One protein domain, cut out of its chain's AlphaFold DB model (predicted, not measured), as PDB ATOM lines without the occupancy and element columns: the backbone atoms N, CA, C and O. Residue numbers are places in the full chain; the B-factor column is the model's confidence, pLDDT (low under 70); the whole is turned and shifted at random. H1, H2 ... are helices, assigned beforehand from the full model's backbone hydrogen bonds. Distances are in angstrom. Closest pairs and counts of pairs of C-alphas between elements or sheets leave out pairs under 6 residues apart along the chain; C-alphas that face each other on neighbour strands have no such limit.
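What this domain is: This is residues 17 to 48 and 55 to 66 of the 81 residues of an uncharacterized protein of Acidobacteria bacterium (UniProt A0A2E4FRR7). One long helix, H1, makes much of the length, and a shorter helix, H2, packs on it at a slant. A stretch with no named element, residues 17 to 25, leads into H1, and after H1 residues 41 to 48 turn and fold back toward H2. The printed part has 44 residues, with two named helices in the order H1, H2 and no named strand; the class is all helix. It is compact, with a radius of gyration of the C-alphas of 10.3 A, yet elongated in outline, spanning 29 by 18 by 15 A.

How they stand to each other: Start with H1, residues 26 to 40, and look from there to H2, residues 56 to 64. The two touch, with 7 pairs of C-alphas within 8 A. Their closest C-alphas are those of Leu 32 and Leu 63, 6.4 A apart. Their lines stand at a steep tilt of 48 degrees, and they run the same way. In both H1 and H2, every O i to N i+4 pair is within hydrogen-bond range.

Where its parts are: Find C-alpha 26 at (-52.334, 17.083, -8.176); from there H1 runs 21.1 A to C-alpha 40 at (-45.231, -0.208, -17.983). H2 measures 12.8 A from its first C-alpha, that of Lys 56, to its last, that of Leu 64 at (-40.531, 11.078, -21.480).

The domain as a whole: The two C-alphas farthest apart are those of Phe 21 and Gly 44, 29.5 A. Look for the cut after Leu 48: residues 49 to 54 are not printed, and C-alphas 48 and 55 are 10.2 A apart. The link from H1 to H2 runs across this cut. The mean pLDDT of the printed part is 87.9; residues 17, 19 and 23 to 24 are under 70.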
ATOM      1  N   PRO A  17     -40.116  26.077 -22.667       66.88
ATOM      2  CA  PRO A  17     -40.482  25.488 -21.384       66.88
ATOM      3  C   PRO A  17     -39.473  24.415 -20.964       66.88
ATOM      4  O   PRO A  17     -39.270  23.442 -21.692       66.88
ATOM      5  N   ASP A  18     -38.861  24.582 -19.794       72.62
ATOM      6  CA  ASP A  18     -37.965  23.587 -19.199       72.62
ATOM      7  C   ASP A  18     -38.808  22.569 -18.395       72.62
ATOM      8  O   ASP A  18     -39.493  22.963 -17.442       72.62
ATOM      9  N   PRO A  19     -38.800  21.270 -18.766       67.56
ATOM     10  CA  PRO A  19     -39.573  20.232 -18.084       67.56
ATOM     11  C   PRO A  19     -39.275  20.106 -16.585       67.56
ATOM     12  O   PRO A  19     -40.146  19.665 -15.834       67.56
ATOM     13  N   GLU A  20     -38.084  20.510 -16.129       71.44
ATOM     14  CA  GLU A  20     -37.726  20.481 -14.706       71.44
ATOM     15  C   GLU A  20     -38.549  21.468 -13.866       71.44
ATOM     16  O   GLU A  20     -38.705  21.279 -12.659       71.44
ATOM     17  N   PHE A  21     -39.133  22.485 -14.503       72.12
ATOM     18  CA  PHE A  21     -40.022  23.457 -13.870       72.12
ATOM     19  C   PHE A  21     -41.506  23.094 -14.018       72.12
ATOM     20  O   PHE A  21     -42.369  23.953 -13.824       72.12
ATOM     21  N   LEU A  22     -41.841  21.837 -14.346       72.38
ATOM     22  CA  LEU A  22     -43.234  21.396 -14.346       72.38
ATOM     23  C   LEU A  22     -43.854  21.632 -12.961       72.38
ATOM     24  O   LEU A  22     -43.476  21.005 -11.968       72.38
ATOM     25  N   CYS A  23     -44.874  22.490 -12.911       69.81
ATOM     26  CA  CYS A  23     -45.714  22.627 -11.732       69.81
ATOM     27  C   CYS A  23     -46.486  21.317 -11.519       69.81
ATOM     28  O   CYS A  23     -47.381  20.969 -12.295       69.81
ATOM     29  N   LYS A  24     -46.127  20.575 -10.467       68.81
ATOM     30  CA  LYS A  24     -46.757  19.303 -10.093       68.81
ATOM     31  C   LYS A  24     -48.115  19.542  -9.435       68.81
ATOM     32  O   LYS A  24     -48.289  19.304  -8.244       68.81
ATOM     33  N   SER A  25     -49.085  20.043 -10.197       83.00
ATOM     34  CA  SER A  25     -50.470  20.059  -9.727       83.00
ATOM     35  C   SER A  25     -50.929  18.619  -9.473       83.00
ATOM     36  O   SER A  25     -50.504  17.693 -10.172       83.00
ATOM     37  N   ALA A  26     -51.817  18.416  -8.497       85.94
ATOM     38  CA  ALA A  26     -52.334  17.083  -8.176       85.94
ATOM     39  C   ALA A  26     -52.952  16.385  -9.405       85.94
ATOM     40  O   ALA A  26     -52.817  15.175  -9.576       85.94
ATOM     41  N   ILE A  27     -53.571  17.163 -10.300       87.31
ATOM     42  CA  ILE A  27     -54.169  16.665 -11.543       87.31
ATOM     43  C   ILE A  27     -53.086  16.184 -12.516       87.31
ATOM     44  O   ILE A  27     -53.188  15.075 -13.039       87.31
ATOM     45  N   HIS A  28     -52.030  16.976 -12.744       89.25
ATOM     46  CA  HIS A  28     -50.938  16.569 -13.635       89.25
ATOM     47  C   HIS A  28     -50.184  15.360 -13.090       89.25
ATOM     48  O   HIS A  28     -49.824  14.474 -13.860       89.25
ATOM     49  N   GLN A  29     -49.983  15.294 -11.772       90.19
ATOM     50  CA  GLN A  29     -49.317  14.162 -11.140       90.19
ATOM     51  C   GLN A  29     -50.124  12.868 -11.306       90.19
ATOM     52  O   GLN A  29     -49.572  11.864 -11.749       90.19
ATOM     53  N   LYS A  30     -51.436  12.910 -11.050       91.88
ATOM     54  CA  LYS A  30     -52.312  11.751 -11.255       91.88
ATOM     55  C   LYS A  30     -52.301  11.276 -12.711       91.88
ATOM     56  O   LYS A  30     -52.122  10.086 -12.962       91.88
ATOM     57  N   ALA A  31     -52.438  12.200 -13.667       93.75
ATOM     58  CA  ALA A  31     -52.392  11.870 -15.091       93.75
ATOM     59  C   ALA A  31     -51.047  11.234 -15.487       93.75
ATOM     60  O   ALA A  31     -51.014  10.247 -16.218       93.75
ATOM     61  N   LEU A  32     -49.935  11.759 -14.970       93.50
ATOM     62  CA  LEU A  32     -48.596  11.236 -15.231       93.50
ATOM     63  C   LEU A  32     -48.404   9.817 -14.672       93.50
ATOM     64  O   LEU A  32     -47.841   8.962 -15.351       93.50
ATOM     65  N   GLU A  33     -48.902   9.548 -13.463       94.06
ATOM     66  CA  GLU A  33     -48.863   8.221 -12.837       94.06
ATOM     67  C   GLU A  33     -49.724   7.193 -13.585       94.06
ATOM     68  O   GLU A  33     -49.345   6.026 -13.705       94.06
ATOM     69  N   GLU A  34     -50.891   7.594 -14.089       95.56
ATOM     70  CA  GLU A  34     -51.737   6.749 -14.941       95.56
ATOM     71  C   GLU A  34     -51.044   6.423 -16.266       95.56
ATOM     72  O   GLU A  34     -50.922   5.245 -16.605       95.56
ATOM     73  N   LEU A  35     -50.490   7.426 -16.952       95.81
ATOM     74  CA  LEU A  35     -49.749   7.220 -18.197       95.81
ATOM     75  C   LEU A  35     -48.532   6.309 -17.999       95.81
ATOM     76  O   LEU A  35     -48.340   5.359 -18.755       95.81
ATOM     77  N   LEU A  36     -47.728   6.546 -16.957       94.94
ATOM     78  CA  LEU A  36     -46.542   5.738 -16.669       94.94
ATOM     79  C   LEU A  36     -46.907   4.279 -16.362       94.94
ATOM     80  O   LEU A  36     -46.222   3.356 -16.809       94.94
ATOM     81  N   ARG A  37     -48.000   4.051 -15.620       95.56
ATOM     82  CA  ARG A  37     -48.512   2.697 -15.371       95.56
ATOM     83  C   ARG A  37     -48.974   2.025 -16.657       95.56
ATOM     84  O   ARG A  37     -48.619   0.867 -16.856       95.56
ATOM     85  N   GLY A  38     -49.702   2.735 -17.517       96.00
ATOM     86  CA  GLY A  38     -50.155   2.204 -18.802       96.00
ATOM     87  C   GLY A  38     -48.990   1.791 -19.704       96.00
ATOM     88  O   GLY A  38     -48.978   0.680 -20.233       96.00
ATOM     89  N   VAL A  39     -47.943   2.621 -19.777       94.50
ATOM     90  CA  VAL A  39     -46.716   2.298 -20.526       94.50
ATOM     91  C   VAL A  39     -46.039   1.045 -19.963       94.50
ATOM     92  O   VAL A  39     -45.739   0.120 -20.715       94.50
ATOM     93  N   ARG A  40     -45.852   0.961 -18.639       93.19
ATOM     94  CA  ARG A  40     -45.231  -0.208 -17.983       93.19
ATOM     95  C   ARG A  40     -46.037  -1.493 -18.161       93.19
ATOM     96  O   ARG A  40     -45.461  -2.572 -18.269       93.19
ATOM     97  N   ARG A  41     -47.365  -1.381 -18.211       95.75
ATOM     98  CA  ARG A  41     -48.286  -2.491 -18.496       95.75
ATOM     99  C   ARG A  41     -48.344  -2.866 -19.976       95.75
ATOM    100  O   ARG A  41     -48.999  -3.850 -20.306       95.75
ATOM    101  N   ARG A  42     -47.653  -2.121 -20.846       93.12
ATOM    102  CA  ARG A  42     -47.693  -2.274 -22.307       93.12
ATOM    103  C   ARG A  42     -49.118  -2.178 -22.854       93.12
ATOM    104  O   ARG A  42     -49.497  -2.916 -23.762       93.12
ATOM    105  N   GLU A  43     -49.911  -1.270 -22.291       94.75
ATOM    106  CA  GLU A  43     -51.214  -0.918 -22.850       94.75
ATOM    107  C   GLU A  43     -50.996  -0.310 -24.244       94.75
ATOM    108  O   GLU A  43     -50.166   0.579 -24.421       94.75
ATOM    109  N   GLY A  44     -51.697  -0.829 -25.256       92.38
ATOM    110  CA  GLY A  44     -51.391  -0.522 -26.658       92.38
ATOM    111  C   GLY A  44     -51.610   0.942 -27.057       92.38
ATOM    112  O   GLY A  44     -50.959   1.423 -27.980       92.38
ATOM    113  N   MET A  45     -52.506   1.661 -26.375       94.50
ATOM    114  CA  MET A  45     -52.771   3.076 -26.630       94.50
ATOM    115  C   MET A  45     -53.240   3.776 -25.356       94.50
ATOM    116  O   MET A  45     -54.106   3.271 -24.645       94.50
ATOM    117  N   LEU A  46     -52.704   4.972 -25.111       95.62
ATOM    118  CA  LEU A  46     -53.097   5.853 -24.015       95.62
ATOM    119  C   LEU A  46     -53.526   7.203 -24.588       95.62
ATOM    120  O   LEU A  46     -52.859   7.741 -25.472       95.62
ATOM    121  N   LEU A  47     -54.621   7.764 -24.074       95.25
ATOM    122  CA  LEU A  47     -55.156   9.050 -24.514       95.25
ATOM    123  C   LEU A  47     -55.176  10.040 -23.347       95.25
ATOM    124  O   LEU A  47     -55.856   9.817 -22.351       95.25
ATOM    125  N   LEU A  48     -54.465  11.159 -23.498       94.38
ATOM    126  CA  LEU A  48     -54.515  12.283 -22.565       94.38
ATOM    127  C   LEU A  48     -55.415  13.388 -23.131       94.38
ATOM    128  O   LEU A  48     -55.076  14.017 -24.135       94.38
ATOM    129  N   GLY A  55     -51.988  21.990 -20.203       87.31
ATOM    130  CA  GLY A  55     -50.670  21.379 -20.008       87.31
ATOM    131  C   GLY A  55     -50.476  19.980 -20.603       87.31
ATOM    132  O   GLY A  55     -49.475  19.349 -20.287       87.31
ATOM    133  N   LYS A  56     -51.355  19.495 -21.495       91.50
ATOM    134  CA  LYS A  56     -51.221  18.173 -22.157       91.50
ATOM    135  C   LYS A  56     -49.815  17.916 -22.720       91.50
ATOM    136  O   LYS A  56     -49.177  16.932 -22.363       91.50
ATOM    137  N   THR A  57     -49.304  18.837 -23.542       88.81
ATOM    138  CA  THR A  57     -47.957  18.748 -24.135       88.81
ATOM    139  C   THR A  57     -46.863  18.731 -23.069       88.81
ATOM    140  O   THR A  57     -45.884  17.997 -23.198       88.81
ATOM    141  N   THR A  58     -47.026  19.515 -22.005       88.00
ATOM    142  CA  THR A  58     -46.076  19.573 -20.892       88.00
ATOM    143  C   THR A  58     -46.051  18.247 -20.127       88.00
ATOM    144  O   THR A  58     -44.973  17.725 -19.858       88.00
ATOM    145  N   THR A  59     -47.216  17.647 -19.864       89.94
ATOM    146  CA  THR A  59     -47.340  16.323 -19.232       89.94
ATOM    147  C   THR A  59     -46.705  15.226 -20.087       89.94
ATOM    148  O   THR A  59     -45.954  14.411 -19.557       89.94
ATOM    149  N   THR A  60     -46.922  15.221 -21.411       90.38
ATOM    150  CA  THR A  60     -46.267  14.258 -22.318       90.38
ATOM    151  C   THR A  60     -44.745  14.397 -22.291       90.38
ATOM    152  O   THR A  60     -44.039  13.395 -22.234       90.38
ATOM    153  N   ARG A  61     -44.213  15.627 -22.285       88.81
ATOM    154  CA  ARG A  61     -42.762  15.856 -22.180       88.81
ATOM    155  C   ARG A  61     -42.197  15.389 -20.840       88.81
ATOM    156  O   ARG A  61     -41.116  14.812 -20.816       88.81
ATOM    157  N   ALA A  62     -42.928  15.598 -19.747       89.62
ATOM    158  CA  ALA A  62     -42.525  15.113 -18.432       89.62
ATOM    159  C   ALA A  62     -42.520  13.580 -18.352       89.62
ATOM    160  O   ALA A  62     -41.599  13.013 -17.772       89.62
ATOM    161  N   LEU A  63     -43.493  12.911 -18.987       91.75
ATOM    162  CA  LEU A  63     -43.525  11.449 -19.086       91.75
ATOM    163  C   LEU A  63     -42.250  10.900 -19.724       91.75
ATOM    164  O   LEU A  63     -41.683   9.959 -19.184       91.75
ATOM    165  N   LEU A  64     -41.765  11.512 -20.810       90.62
ATOM    166  CA  LEU A  64     -40.531  11.078 -21.480       90.62
ATOM    167  C   LEU A  64     -39.312  11.087 -20.551       90.62
ATOM    168  O   LEU A  64     -38.451  10.224 -20.677       90.62
ATOM    169  N   GLY A  65     -39.250  12.023 -19.600       88.88
ATOM    170  CA  GLY A  65     -38.183  12.069 -18.596       88.88
ATOM    171  C   GLY A  65     -38.266  10.971 -17.527       88.88
ATOM    172  O   GLY A  65     -37.308  10.788 -16.782       88.88
ATOM    173  N   LEU A  66     -39.396  10.261 -17.437       89.81
ATOM    174  CA  LEU A  66     -39.650   9.188 -16.467       89.81
ATOM    175  C   LEU A  66     -39.616   7.781 -17.077       89.81
ATOM    176  O   LEU A  66     -39.724   6.808 -16.331       89.81
TER     177      LEU A  66